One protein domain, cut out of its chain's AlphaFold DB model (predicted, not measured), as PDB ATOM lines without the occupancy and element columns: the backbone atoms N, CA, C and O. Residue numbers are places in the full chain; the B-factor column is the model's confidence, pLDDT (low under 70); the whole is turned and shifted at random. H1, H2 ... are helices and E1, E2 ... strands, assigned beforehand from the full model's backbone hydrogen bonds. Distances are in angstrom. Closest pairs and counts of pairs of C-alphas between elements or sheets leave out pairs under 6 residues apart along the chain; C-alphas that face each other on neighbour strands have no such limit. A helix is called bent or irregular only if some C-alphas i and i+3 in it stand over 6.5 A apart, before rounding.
ATOM      1  N   ASN A  44     133.134  95.552 129.826       70.75
ATOM      2  CA  ASN A  44     132.528  94.909 128.658       70.75
ATOM      3  C   ASN A  44     132.041  93.481 128.995       70.75
ATOM      4  O   ASN A  44     132.611  92.491 128.542       70.75
ATOM      5  N   LEU A  45     131.018  93.381 129.848       87.69
ATOM      6  CA  LEU A  45     130.400  92.136 130.314       87.69
ATOM      7  C   LEU A  45     129.251  91.757 129.363       87.69
ATOM      8  O   LEU A  45     128.101  92.153 129.570       87.69
ATOM      9  N   GLN A  46     129.581  91.053 128.277       87.06
ATOM     10  CA  GLN A  46     128.647  90.797 127.171       87.06
ATOM     11  C   GLN A  46     127.695  89.633 127.449       87.06
ATOM     12  O   GLN A  46     126.529  89.689 127.059       87.06
ATOM     13  N   THR A  47     128.170  88.590 128.129       90.94
ATOM     14  CA  THR A  47     127.367  87.401 128.433       90.94
ATOM     15  C   THR A  47     126.985  87.333 129.911       90.94
ATOM     16  O   THR A  47     127.664  87.887 130.775       90.94
ATOM     17  N   GLU A  48     125.916  86.598 130.237       90.75
ATOM     18  CA  GLU A  48     125.551  86.328 131.639       90.75
ATOM     19  C   GLU A  48     126.666  85.607 132.407       90.75
ATOM     20  O   GLU A  48     126.839  85.829 133.603       90.75
ATOM     21  N   LYS A  49     127.465  84.784 131.719       90.06
ATOM     22  CA  LYS A  49     128.626  84.124 132.317       90.06
ATOM     23  C   LYS A  49     129.706  85.137 132.704       90.06
ATOM     24  O   LYS A  49     130.234  85.044 133.808       90.06
ATOM     25  N   ASP A  50     129.991  86.115 131.843       90.88
ATOM     26  CA  ASP A  50     130.989  87.159 132.122       90.88
ATOM     27  C   ASP A  50     130.561  88.028 133.309       90.88
ATOM     28  O   ASP A  50     131.376  88.343 134.178       90.88
ATOM     29  N   LYS A  51     129.264  88.370 133.377       93.94
ATOM     30  CA  LYS A  51     128.683  89.105 134.511       93.94
ATOM     31  C   LYS A  51     128.848  88.335 135.811       93.94
ATOM     32  O   LYS A  51     129.388  88.875 136.770       93.94
ATOM     33  N   GLN A  52     128.447  87.064 135.826       93.12
ATOM     34  CA  GLN A  52     128.564  86.213 137.010       93.12
ATOM     35  C   GLN A  52     130.019  86.024 137.441       93.12
ATOM     36  O   GLN A  52     130.305  86.001 138.636       93.12
ATOM     37  N   GLU A  53     130.952  85.899 136.494       92.12
ATOM     38  CA  GLU A  53     132.373  85.838 136.819       92.12
ATOM     39  C   GLU A  53     132.822  87.131 137.509       92.12
ATOM     40  O   GLU A  53     133.304  87.072 138.640       92.12
ATOM     41  N   PHE A  54     132.598  88.292 136.884       94.06
ATOM     42  CA  PHE A  54     132.929  89.591 137.474       94.06
ATOM     43  C   PHE A  54     132.309  89.770 138.866       94.06
ATOM     44  O   PHE A  54     133.006  90.135 139.809       94.06
ATOM     45  N   GLU A  55     131.024  89.456 139.017       95.06
ATOM     46  CA  GLU A  55     130.298  89.545 140.284       95.06
ATOM     47  C   GLU A  55     130.912  88.661 141.365       95.06
ATOM     48  O   GLU A  55     131.062  89.106 142.498       95.06
ATOM     49  N   ASN A  56     131.296  87.428 141.036       93.38
ATOM     50  CA  ASN A  56     131.880  86.499 142.001       93.38
ATOM     51  C   ASN A  56     133.284  86.929 142.447       93.38
ATOM     52  O   ASN A  56     133.615  86.771 143.622       93.38
ATOM     53  N   TYR A  57     134.090  87.503 141.547       93.69
ATOM     54  CA  TYR A  57     135.408  88.051 141.890       93.69
ATOM     55  C   TYR A  57     135.334  89.426 142.564       93.69
ATOM     56  O   TYR A  57     136.234  89.790 143.315       93.69
ATOM     57  N   ASN A  58     134.274  90.198 142.327       95.38
ATOM     58  CA  ASN A  58     134.118  91.533 142.899       95.38
ATOM     59  C   ASN A  58     133.165  91.579 144.103       95.38
ATOM     60  O   ASN A  58     132.956  92.656 144.656       95.38
ATOM     61  N   GLN A  59     132.574  90.448 144.512       95.62
ATOM     62  CA  GLN A  59     131.439  90.414 145.445       95.62
ATOM     63  C   GLN A  59     131.675  91.197 146.736       95.62
ATOM     64  O   GLN A  59     130.777  91.926 147.137       95.62
ATOM     65  N   ILE A  60     132.873  91.136 147.333       96.31
ATOM     66  CA  ILE A  60     133.176  91.861 148.579       96.31
ATOM     67  C   ILE A  60     133.244  93.390 148.403       96.31
ATOM     68  O   ILE A  60     133.092  94.138 149.362       96.31
ATOM     69  N   ASN A  61     133.434  93.868 147.171       96.44
ATOM     70  CA  ASN A  61     133.535  95.288 146.828       96.44
ATOM     71  C   ASN A  61     132.222  95.851 146.251       96.44
ATOM     72  O   ASN A  61     132.009  97.065 146.274       96.44
ATOM     73  N   MET A  62     131.333  94.985 145.744       95.88
ATOM     74  CA  MET A  62     130.149  95.379 144.969       95.88
ATOM     75  C   MET A  62     129.239  96.368 145.702       95.88
ATOM     76  O   MET A  62     128.848  97.380 145.123       95.88
ATOM     77  N   LEU A  63     128.895  96.111 146.968       97.69
ATOM     78  CA  LEU A  63     127.967  96.993 147.686       97.69
ATOM     79  C   LEU A  63     128.574  98.371 147.989       97.69
ATOM     80  O   LEU A  63     127.848  99.363 147.925       97.69
ATOM     81  N   SER A  64     129.884  98.455 148.253       96.31
ATOM     82  CA  SER A  64     130.578  99.739 148.437       96.31
ATOM     83  C   SER A  64     130.573 100.551 147.133       96.31
ATOM     84  O   SER A  64     130.221 101.732 147.138       96.31
ATOM     85  N   GLU A  65     130.826  99.913 145.983       94.62
ATOM     86  CA  GLU A  65     130.728 100.565 144.666       94.62
ATOM     87  C   GLU A  65     129.307 101.055 144.344       94.62
ATOM     88  O   GLU A  65     129.128 102.172 143.851       94.62
ATOM     89  N   ILE A  66     128.286 100.252 144.657       97.19
ATOM     90  CA  ILE A  66     126.879 100.640 144.491       97.19
ATOM     91  C   ILE A  66     126.538 101.822 145.410       97.19
ATOM     92  O   ILE A  66     125.860 102.763 144.995       97.19
ATOM     93  N   ASN A  67     127.038 101.830 146.647       97.12
ATOM     94  CA  ASN A  67     126.824 102.941 147.571       97.12
ATOM     95  C   ASN A  67     127.479 104.233 147.073       97.12
ATOM     96  O   ASN A  67     126.835 105.282 147.099       97.12
ATOM     97  N   GLN A  68     128.695 104.166 146.519       92.31
ATOM     98  CA  GLN A  68     129.335 105.321 145.879       92.31
ATOM     99  C   GLN A  68     128.435 105.939 144.794       92.31
ATOM    100  O   GLN A  68     128.285 107.161 144.758       92.31
ATOM    101  N   TYR A  69     127.761 105.129 143.972       93.81
ATOM    102  CA  TYR A  69     126.800 105.633 142.983       93.81
ATOM    103  C   TYR A  69     125.630 106.397 143.627       93.81
ATOM    104  O   TYR A  69     125.368 107.539 143.239       93.81
ATOM    105  N   PHE A  70     124.971 105.830 144.643       95.12
ATOM    106  CA  PHE A  70     123.838 106.483 145.317       95.12
ATOM    107  C   PHE A  70     124.233 107.708 146.155       95.12
ATOM    108  O   PHE A  70     123.394 108.564 146.424       95.12
ATOM    109  N   THR A  71     125.505 107.858 146.538       89.12
ATOM    110  CA  THR A  71     125.984 109.116 147.146       89.12
ATOM    111  C   THR A  71     126.126 110.260 146.138       89.12
ATOM    112  O   THR A  71     126.123 111.427 146.538       89.12
ATOM    113  N   LYS A  72     126.239 109.943 144.839       86.12
ATOM    114  CA  LYS A  72     126.358 110.915 143.741       86.12
ATOM    115  C   LYS A  72     125.017 111.208 143.058       86.12
ATOM    116  O   LYS A  72     124.832 112.321 142.572       86.12
ATOM    117  N   HIS A  73     124.082 110.257 143.072       89.25
ATOM    118  CA  HIS A  73     122.798 110.346 142.369       89.25
ATOM    119  C   HIS A  73     121.619 110.272 143.347       89.25
ATOM    120  O   HIS A  73     121.483 109.308 144.100       89.25
ATOM    121  N   ASP A  74     120.749 111.286 143.328       88.94
ATOM    122  CA  ASP A  74     119.584 111.355 144.217       88.94
ATOM    123  C   ASP A  74     118.413 110.526 143.662       88.94
ATOM    124  O   ASP A  74     117.719 110.962 142.750       88.94
ATOM    125  N   HIS A  75     118.182 109.349 144.255       94.38
ATOM    126  CA  HIS A  75     117.040 108.458 143.972       94.38
ATOM    127  C   HIS A  75     116.044 108.393 145.143       94.38
ATOM    128  O   HIS A  75     115.262 107.453 145.270       94.38
ATOM    129  N   ASN A  76     116.081 109.367 146.058       93.56
ATOM    130  CA  ASN A  76     115.374 109.277 147.339       93.56
ATOM    131  C   ASN A  76     113.850 109.133 147.178       93.56
ATOM    132  O   ASN A  76     113.244 108.291 147.841       93.56
ATOM    133  N   LYS A  77     113.239 109.915 146.276       90.75
ATOM    134  CA  LYS A  77     111.784 109.893 146.020       90.75
ATOM    135  C   LYS A  77     111.310 108.589 145.372       90.75
ATOM    136  O   LYS A  77     110.178 108.168 145.600       90.75
ATOM    137  N   ASP A  78     112.176 107.951 144.590       92.19
ATOM    138  CA  ASP A  78     111.847 106.712 143.883       92.19
ATOM    139  C   ASP A  78     111.933 105.493 144.802       92.19
ATOM    140  O   ASP A  78     111.240 104.501 144.574       92.19
ATOM    141  N   LEU A  79     112.756 105.584 145.849       96.81
ATOM    142  CA  LEU A  79     113.124 104.454 146.693       96.81
ATOM    143  C   LEU A  79     112.469 104.452 148.072       96.81
ATOM    144  O   LEU A  79     112.242 103.372 148.606       96.81
ATOM    145  N   VAL A  80     112.162 105.607 148.667       96.69
ATOM    146  CA  VAL A  80     111.539 105.686 150.000       96.69
ATOM    147  C   VAL A  80     110.208 106.417 149.896       96.69
ATOM    148  O   VAL A  80     110.167 107.616 149.618       96.69
ATOM    149  N   LYS A  81     109.108 105.692 150.122       94.88
ATOM    150  CA  LYS A  81     107.744 106.181 149.881       94.88
ATOM    151  C   LYS A  81     106.862 105.993 151.106       94.88
ATOM    152  O   LYS A  81     106.964 104.985 151.804       94.88
ATOM    153  N   PHE A  82     105.960 106.943 151.328       96.38
ATOM    154  CA  PHE A  82     104.839 106.737 152.238       96.38
ATOM    155  C   PHE A  82     103.826 105.796 151.581       96.38
ATOM    156  O   PHE A  82     103.609 105.860 150.373       96.38
ATOM    157  N   THR A  83     103.220 104.911 152.367       95.38
ATOM    158  CA  THR A  83     102.245 103.922 151.871       95.38
ATOM    159  C   THR A  83     100.797 104.396 151.976       95.38
ATOM    160  O   THR A  83      99.894 103.701 151.526       95.38
ATOM    161  N   THR A  84     100.563 105.555 152.595       96.31
ATOM    162  CA  THR A  84      99.228 106.117 152.832       96.31
ATOM    163  C   THR A  84      99.008 107.352 151.970       96.31
ATOM    164  O   THR A  84      99.808 108.288 152.017       96.31
ATOM    165  N   ASP A  85      97.878 107.404 151.266       93.94
ATOM    166  CA  ASP A  85      97.486 108.574 150.479       93.94
ATOM    167  C   ASP A  85      97.360 109.831 151.351       93.94
ATOM    168  O   ASP A  85      96.681 109.854 152.382       93.94
ATOM    169  N   GLY A  86      98.019 110.907 150.922       91.88
ATOM    170  CA  GLY A  86      98.085 112.173 151.655       91.88
ATOM    171  C   GLY A  86      99.113 112.210 152.792       91.88
ATOM    172  O   GLY A  86      99.301 113.277 153.371       91.88
ATOM    173  N   ALA A  87      99.801 111.104 153.101       95.06
ATOM    174  CA  ALA A  87     100.978 111.127 153.964       95.06
ATOM    175  C   ALA A  87     102.222 111.536 153.157       95.06
ATOM    176  O   ALA A  87     102.465 111.038 152.059       95.06
ATOM    177  N   SER A  88     103.024 112.446 153.700       95.12
ATOM    178  CA  SER A  88     104.282 112.892 153.099       95.12
ATOM    179  C   SER A  88     105.230 113.435 154.168       95.12
ATOM    180  O   SER A  88     104.848 113.610 155.326       95.12
ATOM    181  N   GLY A  89     106.467 113.761 153.780       92.25
ATOM    182  CA  GLY A  89     107.376 114.467 154.681       92.25
ATOM    183  C   GLY A  89     106.767 115.775 155.196       92.25
ATOM    184  O   GLY A  89     106.821 116.042 156.393       92.25
ATOM    185  N   ASP A  90     106.087 116.540 154.340       91.62
ATOM    186  CA  ASP A  90     105.507 117.828 154.732       91.62
ATOM    187  C   ASP A  90     104.336 117.684 155.737       91.62
ATOM    188  O   ASP A  90     104.037 118.634 156.464       91.62
ATOM    189  N   THR A  91     103.690 116.511 155.832       94.12
ATOM    190  CA  THR A  91     102.549 116.279 156.745       94.12
ATOM    191  C   THR A  91     102.928 115.596 158.058       94.12
ATOM    192  O   THR A  91     102.192 115.730 159.039       94.12
ATOM    193  N   VAL A  92     104.062 114.892 158.113       95.00
ATOM    194  CA  VAL A  92     104.458 114.062 159.260       95.00
ATOM    195  C   VAL A  92     105.677 114.649 159.961       95.00
ATOM    196  O   VAL A  92     106.709 114.912 159.348       95.00
ATOM    197  N   GLU A  93     105.590 114.817 161.280       94.19
ATOM    198  CA  GLU A  93     106.720 115.288 162.084       94.19
ATOM    199  C   GLU A  93     107.745 114.175 162.333       94.19
ATOM    200  O   GLU A  93     107.379 113.027 162.586       94.19
ATOM    201  N   PHE A  94     109.040 114.512 162.360       93.06
ATOM    202  CA  PHE A  94     110.104 113.526 162.616       93.06
ATOM    203  C   PHE A  94     109.896 112.739 163.917       93.06
ATOM    204  O   PHE A  94     110.048 111.520 163.945       93.06
ATOM    205  N   ASN A  95     109.474 113.408 164.991       91.88
ATOM    206  CA  ASN A  95     109.175 112.730 166.252       91.88
ATOM    207  C   ASN A  95     108.043 111.702 166.142       91.88
ATOM    208  O   ASN A  95     108.053 110.738 166.904       91.88
ATOM    209  N   ASN A  96     107.093 111.903 165.227       94.31
ATOM    210  CA  ASN A  96     106.016 110.951 164.974       94.31
ATOM    211  C   ASN A  96     106.526 109.773 164.140       94.31
ATOM    212  O   ASN A  96     106.205 108.635 164.468       94.31
ATOM    213  N   ILE A  97     107.402 110.020 163.152       94.81
ATOM    214  CA  ILE A  97     108.106 108.953 162.415       94.81
ATOM    215  C   ILE A  97     108.843 108.026 163.389       94.81
ATOM    216  O   ILE A  97     108.817 106.811 163.217       94.81
ATOM    217  N   MET A  98     109.457 108.595 164.430       92.69
ATOM    218  CA  MET A  98     110.270 107.865 165.405       92.69
ATOM    219  C   MET A  98     109.484 107.197 166.553       92.69
ATOM    220  O   MET A  98     110.101 106.710 167.505       92.69
ATOM    221  N   LYS A  99     108.147 107.176 166.512       92.12
ATOM    222  CA  LYS A  99     107.283 106.629 167.575       92.12
ATOM    223  C   LYS A  99     106.233 105.672 167.024       92.12
ATOM    224  O   LYS A  99     105.955 105.658 165.831       92.12
ATOM    225  N   ASN A 100     105.622 104.889 167.919       93.38
ATOM    226  CA  ASN A 100     104.437 104.064 167.641       93.38
ATOM    227  C   ASN A 100     104.574 103.141 166.411       93.38
ATOM    228  O   ASN A 100     103.587 102.830 165.741       93.38
ATOM    229  N   ASN A 101     105.807 102.724 166.094       94.62
ATOM    230  CA  ASN A 101     106.144 101.943 164.904       94.62
ATOM    231  C   ASN A 101     105.714 102.605 163.578       94.62
ATOM    232  O   ASN A 101     105.558 101.917 162.569       94.62
ATOM    233  N   TYR A 102     105.565 103.935 163.546       96.69
ATOM    234  CA  TYR A 102     105.082 104.673 162.379       96.69
ATOM    235  C   TYR A 102     105.926 104.387 161.134       96.69
ATOM    236  O   TYR A 102     105.387 103.949 160.119       96.69
ATOM    237  N   ALA A 103     107.254 104.548 161.220       96.44
ATOM    238  CA  ALA A 103     108.158 104.309 160.095       96.44
ATOM    239  C   ALA A 103     108.010 102.907 159.486       96.44
ATOM    240  O   ALA A 103     107.934 102.775 158.274       96.44
ATOM    241  N   SER A 104     107.910 101.864 160.314       95.44
ATOM    242  CA  SER A 104     107.744 100.486 159.837       95.44
ATOM    243  C   SER A 104     106.364 100.191 159.250       95.44
ATOM    244  O   SER A 104     106.239  99.276 158.444       95.44
ATOM    245  N   LYS A 105     105.325 100.924 159.666       96.06
ATOM    246  CA  LYS A 105     103.944 100.717 159.204       96.06
ATOM    247  C   LYS A 105     103.633 101.496 157.927       96.06
ATOM    248  O   LYS A 105     102.917 100.994 157.064       96.06
ATOM    249  N   TYR A 106     104.153 102.718 157.822       97.44
ATOM    250  CA  TYR A 106     103.682 103.701 156.843       97.44
ATOM    251  C   TYR A 106     104.757 104.210 155.880       97.44
ATOM    252  O   TYR A 106     104.439 105.009 155.001       97.44
ATOM    253  N   ILE A 107     106.011 103.760 156.005       97.44
ATOM    254  CA  ILE A 107     107.097 104.095 155.077       97.44
ATOM    255  C   ILE A 107     107.713 102.797 154.547       97.44
ATOM    256  O   ILE A 107     108.084 101.908 155.311       97.44
ATOM    257  N   LYS A 108     107.833 102.685 153.221       96.12
ATOM    258  CA  LYS A 108     108.375 101.505 152.539       96.12
ATOM    259  C   LYS A 108     109.589 101.874 151.693       96.12
ATOM    260  O   LYS A 108     109.601 102.902 151.018       96.12
ATOM    261  N   PHE A 109     110.577 100.982 151.707       97.81
ATOM    262  CA  PHE A 109     111.671 100.975 150.743       97.81
ATOM    263  C   PHE A 109     111.325 100.098 149.529       97.81
ATOM    264  O   PHE A 109     110.911  98.945 149.681       97.81
ATOM    265  N   ASP A 110     111.490 100.648 148.332       97.81
ATOM    266  CA  ASP A 110     111.199 100.001 147.054       97.81
ATOM    267  C   ASP A 110     112.399  99.158 146.584       97.81
ATOM    268  O   ASP A 110     113.288  99.619 145.864       97.81
ATOM    269  N   GLN A 111     112.453  97.908 147.056       97.75
ATOM    270  CA  GLN A 111     113.551  96.978 146.761       97.75
ATOM    271  C   GLN A 111     113.649  96.638 145.269       97.75
ATOM    272  O   GLN A 111     114.755  96.481 144.750       97.75
ATOM    273  N   ASP A 112     112.512  96.532 144.581       97.81
ATOM    274  CA  ASP A 112     112.474  96.188 143.161       97.81
ATOM    275  C   ASP A 112     113.012  97.344 142.325       97.81
ATOM    276  O   ASP A 112     113.866  97.129 141.462       97.81
ATOM    277  N   LYS A 113     112.623  98.586 142.651       98.06
ATOM    278  CA  LYS A 113     113.189  99.761 141.987       98.06
ATOM    279  C   LYS A 113     114.686  99.910 142.252       98.06
ATOM    280  O   LYS A 113     115.438 100.234 141.334       98.06
ATOM    281  N   PHE A 114     115.146  99.627 143.471       98.38
ATOM    282  CA  PHE A 114     116.581  99.593 143.768       98.38
ATOM    283  C   PHE A 114     117.312  98.578 142.881       98.38
ATOM    284  O   PHE A 114     118.310  98.932 142.252       98.38
ATOM    285  N   LYS A 115     116.797  97.342 142.789       98.50
ATOM    286  CA  LYS A 115     117.358  96.276 141.944       98.50
ATOM    287  C   LYS A 115     117.370  96.667 140.465       98.50
ATOM    288  O   LYS A 115     118.375  96.438 139.802       98.50
ATOM    289  N   GLU A 116     116.304  97.292 139.965       98.06
ATOM    290  CA  GLU A 116     116.213  97.808 138.592       98.06
ATOM    291  C   GLU A 116     117.320  98.833 138.298       98.06
ATOM    292  O   GLU A 116     118.039  98.697 137.305       98.06
ATOM    293  N   ILE A 117     117.500  99.819 139.187       97.88
ATOM    294  CA  ILE A 117     118.528 100.858 139.042       97.88
ATOM    295  C   ILE A 117     119.916 100.217 138.991       97.88
ATOM    296  O   ILE A 117     120.662 100.440 138.040       97.88
ATOM    297  N   ILE A 118     120.273  99.380 139.968       97.19
ATOM    298  CA  ILE A 118     121.628  98.812 140.013       97.19
ATOM    299  C   ILE A 118     121.877  97.811 138.882       97.19
ATOM    300  O   ILE A 118     123.000  97.725 138.392       97.19
ATOM    301  N   LYS A 119     120.842  97.096 138.416       96.00
ATOM    302  CA  LYS A 119     120.940  96.208 137.250       96.00
ATOM    303  C   LYS A 119     121.376  96.991 136.022       96.00
ATOM    304  O   LYS A 119     122.289  96.562 135.322       96.00
ATOM    305  N   LYS A 120     120.740  98.139 135.786       94.25
ATOM    306  CA  LYS A 120     121.029  99.015 134.651       94.25
ATOM    307  C   LYS A 120     122.414  99.653 134.764       94.25
ATOM    308  O   LYS A 120     123.199  99.568 133.827       94.25
ATOM    309  N   GLU A 121     122.722 100.260 135.905       92.81
ATOM    310  CA  GLU A 121     123.928 101.089 136.067       92.81
ATOM    311  C   GLU A 121     125.222 100.270 136.210       92.81
ATOM    312  O   GLU A 121     126.313 100.751 135.893       92.81
ATOM    313  N   PHE A 122     125.117  99.019 136.671       92.19
ATOM    314  CA  PHE A 122     126.263  98.127 136.873       92.19
ATOM    315  C   PHE A 122     126.245  96.887 135.966       92.19
ATOM    316  O   PHE A 122     127.168  96.080 136.052       92.19
ATOM    317  N   ASN A 123     125.247  96.748 135.082       92.75
ATOM    318  CA  ASN A 123     125.070  95.607 134.172       92.75
ATOM    319  C   ASN A 123     125.104  94.243 134.898       92.75
ATOM    320  O   ASN A 123     125.833  93.333 134.506       92.75
ATOM    321  N   LEU A 124     124.325  94.122 135.978       94.31
ATOM    322  CA  LEU A 124     124.332  92.955 136.873       94.31
ATOM    323  C   LEU A 124     123.373  91.847 136.418       94.31
ATOM    324  O   LEU A 124     122.343  92.103 135.789       94.31
ATOM    325  N   SER A 125     123.698  90.610 136.777       95.75
ATOM    326  CA  SER A 125     122.911  89.408 136.529       95.75
ATOM    327  C   SER A 125     121.706  89.313 137.466       95.75
ATOM    328  O   SER A 125     121.731  89.752 138.620       95.75
ATOM    329  N   ASP A 126     120.642  88.646 137.015       95.12
ATOM    330  CA  ASP A 126     119.479  88.377 137.874       95.12
ATOM    331  C   ASP A 126     119.820  87.466 139.061       95.12
ATOM    332  O   ASP A 126     119.173  87.537 140.107       95.12
ATOM    333  N   SER A 127     120.851  86.625 138.927       94.81
ATOM    334  CA  SER A 127     121.323  85.760 140.012       94.81
ATOM    335  C   SER A 127     121.923  86.579 141.157       94.81
ATOM    336  O   SER A 127     121.619  86.332 142.325       94.81
ATOM    337  N   PHE A 128     122.709  87.614 140.846       96.56
ATOM    338  CA  PHE A 128     123.209  88.554 141.848       96.56
ATOM    339  C   PHE A 128     122.066  89.279 142.570       96.56
ATOM    340  O   PHE A 128     122.007  89.269 143.798       96.56
ATOM    341  N   LEU A 129     121.116  89.847 141.823       97.50
ATOM    342  CA  LEU A 129     120.023  90.651 142.388       97.50
ATOM    343  C   LEU A 129     119.090  89.846 143.302       97.50
ATOM    344  O   LEU A 129     118.551  90.386 144.272       97.50
ATOM    345  N   LYS A 130     118.897  88.553 143.010       97.19
ATOM    346  CA  LYS A 130     118.094  87.637 143.836       97.19
ATOM    347  C   LYS A 130     118.718  87.353 145.201       97.19
ATOM    348  O   LYS A 130     117.975  87.051 146.126       97.19
ATOM    349  N   ARG A 131     120.044  87.467 145.334       96.62
ATOM    350  CA  ARG A 131     120.754  87.260 146.607       96.62
ATOM    351  C   ARG A 131     120.680  88.457 147.550       96.62
ATOM    352  O   ARG A 131     120.981  88.300 148.722       96.62
ATOM    353  N   LEU A 132     120.329  89.646 147.058       98.25
ATOM    354  CA  LEU A 132     120.301  90.842 147.896       98.25
ATOM    355  C   LEU A 132     119.159  90.784 148.913       98.25
ATOM    356  O   LEU A 132     117.992  90.641 148.537       98.25
ATOM    357  N   GLU A 133     119.508  90.991 150.178       96.88
ATOM    358  CA  GLU A 133     118.572  91.094 151.297       96.88
ATOM    359  C   GLU A 133     118.571  92.520 151.852       96.88
ATOM    360  O   GLU A 133     119.604  93.187 151.865       96.88
ATOM    361  N   PHE A 134     117.416  92.992 152.325       97.19
ATOM    362  CA  PHE A 134     117.218  94.386 152.719       97.19
ATOM    363  C   PHE A 134     116.604  94.485 154.110       97.19
ATOM    364  O   PHE A 134     115.619  93.815 154.420       97.19
ATOM    365  N   GLU A 135     117.133  95.388 154.926       94.19
ATOM    366  CA  GLU A 135     116.599  95.699 156.247       94.19
ATOM    367  C   GLU A 135     116.698  97.200 156.524       94.19
ATOM    368  O   GLU A 135     117.737  97.816 156.308       94.19
ATOM    369  N   VAL A 136     115.633  97.808 157.044       94.38
ATOM    370  CA  VAL A 136     115.691  99.198 157.520       94.38
ATOM    371  C   VAL A 136     116.361  99.225 158.892       94.38
ATOM    372  O   VAL A 136     115.959  98.493 159.800       94.38
ATOM    373  N   ASP A 137     117.352 100.092 159.081       92.44
ATOM    374  CA  ASP A 137     117.940 100.338 160.401       92.44
ATOM    375  C   ASP A 137     117.170 101.440 161.144       92.44
ATOM    376  O   ASP A 137     117.587 102.595 161.244       92.44
ATOM    377  N   TYR A 138     115.994 101.071 161.653       92.62
ATOM    378  CA  TYR A 138     115.058 102.027 162.240       92.62
ATOM    379  C   TYR A 138     115.630 102.825 163.423       92.62
ATOM    380  O   TYR A 138     115.273 103.987 163.600       92.62
ATOM    381  N   ASN A 139     116.529 102.243 164.226       90.88
ATOM    382  CA  ASN A 139     117.128 102.940 165.372       90.88
ATOM    383  C   ASN A 139     118.101 104.052 164.951       90.88
ATOM    384  O   ASN A 139     118.322 104.992 165.717       90.88
ATOM    385  N   ASN A 140     118.659 103.962 163.742       92.12
ATOM    386  CA  ASN A 140     119.567 104.956 163.182       92.12
ATOM    387  C   ASN A 140     118.886 105.943 162.218       92.12
ATOM    388  O   ASN A 140     119.583 106.774 161.635       92.12
ATOM    389  N   ILE A 141     117.551 105.930 162.094       94.56
ATOM    390  CA  ILE A 141     116.818 107.023 161.437       94.56
ATOM    391  C   ILE A 141     117.087 108.326 162.206       94.56
ATOM    392  O   ILE A 141     116.931 108.403 163.429       94.56
ATOM    393  N   SER A 142     117.508 109.368 161.492       93.38
ATOM    394  CA  SER A 142     117.900 110.645 162.092       93.38
ATOM    395  C   SER A 142     117.625 111.817 161.164       93.38
ATOM    396  O   SER A 142     117.560 111.656 159.949       93.38
ATOM    397  N   ARG A 143     117.540 113.030 161.717       91.56
ATOM    398  CA  ARG A 143     117.637 114.247 160.901       91.56
ATOM    399  C   ARG A 143     118.942 114.258 160.114       91.56
ATOM    400  O   ARG A 143     119.980 113.849 160.637       91.56
ATOM    401  N   ASP A 144     118.876 114.740 158.879       92.50
ATOM    402  CA  ASP A 144     120.068 115.035 158.097       92.50
ATOM    403  C   ASP A 144     120.656 116.372 158.588       92.50
ATOM    404  O   ASP A 144     120.013 117.426 158.538       92.50
ATOM    405  N   TYR A 145     121.874 116.335 159.131       88.31
ATOM    406  CA  TYR A 145     122.562 117.544 159.589       88.31
ATOM    407  C   TYR A 145     123.175 118.344 158.433       88.31
ATOM    408  O   TYR A 145     123.398 119.537 158.583       88.31
ATOM    409  N   GLY A 146     123.383 117.744 157.260       89.19
ATOM    410  CA  GLY A 146     123.669 118.493 156.040       89.19
ATOM    411  C   GLY A 146     122.429 119.208 155.502       89.19
ATOM    412  O   GLY A 146     122.546 120.260 154.873       89.19
ATOM    413  N   ASN A 147     121.234 118.678 155.762       92.06
ATOM    414  CA  ASN A 147     119.990 119.282 155.307       92.06
ATOM    415  C   ASN A 147     118.824 119.064 156.279       92.06
ATOM    416  O   ASN A 147     118.132 118.055 156.195       92.06
ATOM    417  N   ASN A 148     118.540 120.023 157.167       91.06
ATOM    418  CA  ASN A 148     117.572 119.795 158.250       91.06
ATOM    419  C   ASN A 148     116.109 119.584 157.799       91.06
ATOM    420  O   ASN A 148     115.282 119.168 158.615       91.06
ATOM    421  N   PHE A 149     115.787 119.828 156.523       89.00
ATOM    422  CA  PHE A 149     114.495 119.457 155.930       89.00
ATOM    423  C   PHE A 149     114.342 117.946 155.749       89.00
ATOM    424  O   PHE A 149     113.223 117.446 155.730       89.00
ATOM    425  N   ASP A 150     115.442 117.211 155.631       93.00
ATOM    426  CA  ASP A 150     115.428 115.798 155.292       93.00
ATOM    427  C   ASP A 150     115.656 114.923 156.536       93.00
ATOM    428  O   ASP A 150     116.237 115.328 157.550       93.00
ATOM    429  N   VAL A 151     115.188 113.681 156.451       94.62
ATOM    430  CA  VAL A 151     115.463 112.624 157.430       94.62
ATOM    431  C   VAL A 151     116.183 111.493 156.723       94.62
ATOM    432  O   VAL A 151     115.694 110.985 155.719       94.62
ATOM    433  N   ILE A 152     117.329 111.086 157.259       96.00
ATOM    434  CA  ILE A 152     118.070 109.914 156.806       96.00
ATOM    435  C   ILE A 152     117.267 108.667 157.176       96.00
ATOM    436  O   ILE A 152     116.959 108.435 158.344       96.00
ATOM    437  N   PHE A 153     116.959 107.861 156.168       97.00
ATOM    438  CA  PHE A 153     116.280 106.579 156.254       97.00
ATOM    439  C   PHE A 153     117.256 105.475 155.812       97.00
ATOM    440  O   PHE A 153     117.379 105.195 154.614       97.00
ATOM    441  N   PRO A 154     118.036 104.912 156.751       96.06
ATOM    442  CA  PRO A 154     119.113 103.985 156.432       96.06
ATOM    443  C   PRO A 154     118.585 102.592 156.069       96.06
ATOM    444  O   PRO A 154     117.809 101.986 156.811       96.06
ATOM    445  N   ILE A 155     119.068 102.064 154.945       97.62
ATOM    446  CA  ILE A 155     118.774 100.715 154.454       97.62
ATOM    447  C   ILE A 155     120.056  99.894 154.479       97.62
ATOM    448  O   ILE A 155     121.025 100.225 153.800       97.62
ATOM    449  N   ARG A 156     120.062  98.812 155.248       95.62
ATOM    450  CA  ARG A 156     121.110  97.797 155.232       95.62
ATOM    451  C   ARG A 156     120.820  96.819 154.107       95.62
ATOM    452  O   ARG A 156     119.736  96.243 154.056       95.62
ATOM    453  N   VAL A 157     121.783  96.656 153.213       97.75
ATOM    454  CA  VAL A 157     121.731  95.676 152.130       97.75
ATOM    455  C   VAL A 157     122.787  94.626 152.417       97.75
ATOM    456  O   VAL A 157     123.955  94.978 152.582       97.75
ATOM    457  N   LYS A 158     122.381  93.361 152.478       96.31
ATOM    458  CA  LYS A 158     123.283  92.218 152.624       96.31
ATOM    459  C   LYS A 158     123.428  91.497 151.293       96.31
ATOM    460  O   LYS A 158     122.456  91.346 150.552       96.31
ATOM    461  N   LEU A 159     124.637  91.030 151.017       97.31
ATOM    462  CA  LEU A 159     124.950  90.147 149.900       97.31
ATOM    463  C   LEU A 159     125.609  88.872 150.448       97.31
ATOM    464  O   LEU A 159     126.800  88.902 150.773       97.31
ATOM    465  N   PRO A 160     124.864  87.758 150.539       96.12
ATOM    466  CA  PRO A 160     125.418  86.438 150.810       96.12
ATOM    467  C   PRO A 160     126.483  86.051 149.778       96.12
ATOM    468  O   PRO A 160     126.261  86.130 148.559       96.12
ATOM    469  N   LEU A 161     127.648  85.633 150.275       95.25
ATOM    470  CA  LEU A 161     128.806  85.303 149.451       95.25
ATOM    471  C   LEU A 161     128.677  83.907 148.846       95.25
ATOM    472  O   LEU A 161     128.162  82.976 149.467       95.25
ATOM    473  N   VAL A 162     129.183  83.755 147.623       94.19
ATOM    474  CA  VAL A 162     129.212  82.471 146.913       94.19
ATOM    475  C   VAL A 162     130.642  82.076 146.575       94.19
ATOM    476  O   VAL A 162     131.464  82.893 146.159       94.19
ATOM    477  N   SER A 163     130.940  80.791 146.765       93.25
ATOM    478  CA  SER A 163     132.218  80.195 146.369       93.25
ATOM    479  C   SER A 163     132.396  80.222 144.853       93.25
ATOM    480  O   SER A 163     131.443  80.000 144.109       93.25
ATOM    481  N   HIS A 164     133.631  80.415 144.400       90.50
ATOM    482  CA  HIS A 164     133.999  80.404 142.983       90.50
ATOM    483  C   HIS A 164     135.321  79.650 142.772       90.50
ATOM    484  O   HIS A 164     135.770  78.915 143.656       90.50
ATOM    485  N   ASN A 165     135.911  79.769 141.579       85.06
ATOM    486  CA  ASN A 165     137.060  78.955 141.172       85.06
ATOM    487  C   ASN A 165     138.315  79.202 142.027       85.06
ATOM    488  O   ASN A 165     138.998  78.238 142.355       85.06
ATOM    489  N   ASN A 166     138.582  80.450 142.433       84.31
ATOM    490  CA  ASN A 166     139.774  80.783 143.225       84.31
ATOM    491  C   ASN A 166     139.546  80.616 144.732       84.31
ATOM    492  O   ASN A 166     140.461  80.224 145.452       84.31
ATOM    493  N   PHE A 167     138.334  80.897 145.229       89.25
ATOM    494  CA  PHE A 167     138.080  80.953 146.668       89.25
ATOM    495  C   PHE A 167     136.801  80.229 147.084       89.25
ATOM    496  O   PHE A 167     135.744  80.334 146.453       89.25
ATOM    497  N   LYS A 168     136.909  79.509 148.205       90.75
ATOM    498  CA  LYS A 168     135.782  78.910 148.919       90.75
ATOM    499  C   LYS A 168     135.404  79.792 150.104       90.75
ATOM    500  O   LYS A 168     136.260  80.119 150.925       90.75
ATOM    501  N   TYR A 169     134.124  80.136 150.183       90.00
ATOM    502  CA  TYR A 169     133.520  80.812 151.325       90.00
ATOM    503  C   TYR A 169     132.743  79.807 152.155       90.00
ATOM    504  O   TYR A 169     132.083  78.911 151.623       90.00
ATOM    505  N   GLN A 170     132.816  79.984 153.464       87.88
ATOM    506  CA  GLN A 170     132.008  79.219 154.394       87.88
ATOM    507  C   GLN A 170     130.553  79.680 154.327       87.88
ATOM    508  O   GLN A 170     130.259  80.831 153.997       87.88
ATOM    509  N   GLN A 171     129.635  78.765 154.631       86.00
ATOM    510  CA  GLN A 171     128.207  79.057 154.612       86.00
ATOM    511  C   GLN A 171     127.855  80.134 155.650       86.00
ATOM    512  O   GLN A 171     128.366  80.115 156.768       86.00
ATOM    513  N   GLY A 172     126.961  81.054 155.275       86.50
ATOM    514  CA  GLY A 172     126.480  82.128 156.151       86.50
ATOM    515  C   GLY A 172     127.335  83.400 156.142       86.50
ATOM    516  O   GLY A 172     126.994  84.354 156.837       86.50
ATOM    517  N   LEU A 173     128.418  83.445 155.355       92.94
ATOM    518  CA  LEU A 173     129.184  84.672 155.146       92.94
ATOM    519  C   LEU A 173     128.465  85.621 154.177       92.94
ATOM    520  O   LEU A 173     127.989  85.208 153.118       92.94
ATOM    521  N   PHE A 174     128.438  86.905 154.515       95.25
ATOM    522  CA  PHE A 174     127.879  87.973 153.686       95.25
ATOM    523  C   PHE A 174     128.726  89.244 153.784       95.25
ATOM    524  O   PHE A 174     129.476  89.416 154.739       95.25
ATOM    525  N   ILE A 175     128.589  90.167 152.835       96.25
ATOM    526  CA  ILE A 175     128.941  91.577 153.073       96.25
ATOM    527  C   ILE A 175     127.674  92.386 153.333       96.25
ATOM    528  O   ILE A 175     126.602  92.044 152.832       96.25
ATOM    529  N   GLU A 176     127.784  93.460 154.108       95.38
ATOM    530  CA  GLU A 176     126.665  94.352 154.399       95.38
ATOM    531  C   GLU A 176     127.085  95.813 154.255       95.38
ATOM    532  O   GLU A 176     128.087  96.242 154.818       95.38
ATOM    533  N   GLN A 177     126.258  96.593 153.565       95.94
ATOM    534  CA  GLN A 177     126.427  98.032 153.407       95.94
ATOM    535  C   GLN A 177     125.171  98.761 153.874       95.94
ATOM    536  O   GLN A 177     124.053  98.361 153.546       95.94
ATOM    537  N   THR A 178     125.344  99.880 154.580       95.44
ATOM    538  CA  THR A 178     124.231 100.792 154.886       95.44
ATOM    539  C   THR A 178     124.172 101.919 153.857       95.44
ATOM    540  O   THR A 178     125.133 102.675 153.703       95.44
ATOM    541  N   PHE A 179     123.029 102.048 153.187       97.44
ATOM    542  CA  PHE A 179     122.688 103.098 152.233       97.44
ATOM    543  C   PHE A 179     121.840 104.163 152.930       97.44
ATOM    544  O   PHE A 179     120.798 103.858 153.513       97.44
ATOM    545  N   LYS A 180     122.278 105.423 152.881       95.62
ATOM    546  CA  LYS A 180     121.616 106.555 153.551       95.62
ATOM    547  C   LYS A 180     120.646 107.273 152.602       95.62
ATOM    548  O   LYS A 180     120.954 108.359 152.105       95.62
ATOM    549  N   PHE A 181     119.485 106.669 152.345       97.31
ATOM    550  CA  PHE A 181     118.394 107.339 151.625       97.31
ATOM    551  C   PHE A 181     117.721 108.394 152.504       97.31
ATOM    552  O   PHE A 181     118.001 108.484 153.698       97.31
ATOM    553  N   ARG A 182     116.867 109.240 151.922       95.69
ATOM    554  CA  ARG A 182     116.248 110.376 152.615       95.69
ATOM    555  C   ARG A 182     114.746 110.436 152.394       95.69
ATOM    556  O   ARG A 182     114.279 110.364 151.265       95.69
ATOM    557  N   ILE A 183     114.008 110.691 153.466       95.88
ATOM    558  CA  ILE A 183     112.641 111.203 153.386       95.88
ATOM    559  C   ILE A 183     112.755 112.721 153.275       95.88
ATOM    560  O   ILE A 183     113.336 113.367 154.151       95.88
ATOM    561  N   LYS A 184     112.246 113.280 152.176       92.31
ATOM    562  CA  LYS A 184     112.379 114.707 151.865       92.31
ATOM    563  C   LYS A 184     111.353 115.553 152.612       92.31
ATOM    564  O   LYS A 184     110.217 115.116 152.780       92.31
TER     565      LYS A 184
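What this domain is: This is residues 44 to 184 of the 727 residues of an uncharacterized protein of Mycoplasma mycoides subsp. mycoides (UniProt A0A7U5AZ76). A long, narrow sheet of three strands, E3, E4 and E5, runs through the domain, and H1b, one arm of a bent helix, lies lengthwise over its strand E5. Toward the turn between E4 and E5 lie the other arm H1a and the short helix H6; toward the opposite end lie H2, a small ribbon of E1 and E2, and the short helices H3 and H4, while H5 reaches between H6 and H2. The 141 printed residues have six named helices and five named strands, in the order H1 H2 E1 H3 H4 E2 H5 H6 E3 E4 E5, a mixed class. Both sheets are antiparallel, the larger in the order E3, E4, E5. The whole is only just compact, close to loose, with a radius of gyration of the C-alphas of 17.0 A, and elongated, spanning 52 by 30 by 28 A.

Where its parts are: Start at C-alpha 48, at (125.551, 86.328, 131.639), where H1, residues 48 to 72, begins. By its hydrogen bonds it was assigned as one helix, but it is bent: C-alphas 57 and 60 are 8.0 A apart. Its arms are H1a, residues 48 to 57, 14.3 A long, and H1b, residues 60 to 72, 20.8 A long; H1b is itself irregular, with C-alphas 60 and 63 at 7.4 A. Read on through H2, residues 76 to 79, E1, residues 80 to 82, H3, residues 94 to 97, H4, residues 102 to 106, and E2, residues 107 to 109. At C-alpha 111, (113.551, 96.978, 146.761), you meet H5, residues 111 to 122, 16.1 A long. H6, residues 126 to 131, and E3, residues 133 to 136, follow. E4, residues 151 to 160, covers 28.8 A, and E5, residues 173 to 183, covers 31.3 A, ending at C-alpha 183, (112.641, 111.203, 153.386).

How they stand to each other: Look first at E3, E4 and E5, a meander, each strand the antiparallel neighbour of the one before; E3 with E4 and E4 with E5 are hairpins. Between E3 and E4, N 135 and O 156 are within hydrogen-bond range at 2.9 A; between E4 and E5, N 153 and O 181 are at 2.8 A. H1b on one face of this sheet makes two layers, a helix arm and a sheet: it lies over E5 at a height over the sheet of 8.8 A and runs along the strands, at 3 degrees to E5 on the local plane. Their closest C-alphas, of Leu 63 and Gln 177, are 6.0 A apart. H1a stands about perpendicular to H1b, at 81 degrees, and only just touches H6, with 3 pairs of C-alphas within 8 A, the closest those of Glu 55 and Phe 128 at 7.3 A. H6 only just touches H5, also with 3 pairs, the closest Lys 115 and Leu 129 at 6.2 A. H5 touches H2 with residues 111 to 114 alone, C-alphas 79 and 114 being closest at 6.6 A. H2 and H6 only graze the larger sheet. E1 and E2 are antiparallel, with N 81 and O 108 at 3.0 A. H3 and H4 are close but not clearly touching, C-alphas 97 and 103 being closest at 5.2 A. Each O i to N i+4 pair is within hydrogen-bond range in H1a, H4 and H5, against 8 of 9 in H1b and 1 of 2 in H6; H2 and H3 are too short for such a pair.

The domain as a whole: The two C-alphas farthest apart are those of Thr 91 and Asn 166, at 53.2 A. The printed part has no cut. The links E1 to H3, E3 to E4 and E4 to E5 are long; in the second, residues 142 to 143 pair antiparallel with residues 151 to 152 of E4. The mean pLDDT of the printed part is 93.9, and no printed residue is under 70.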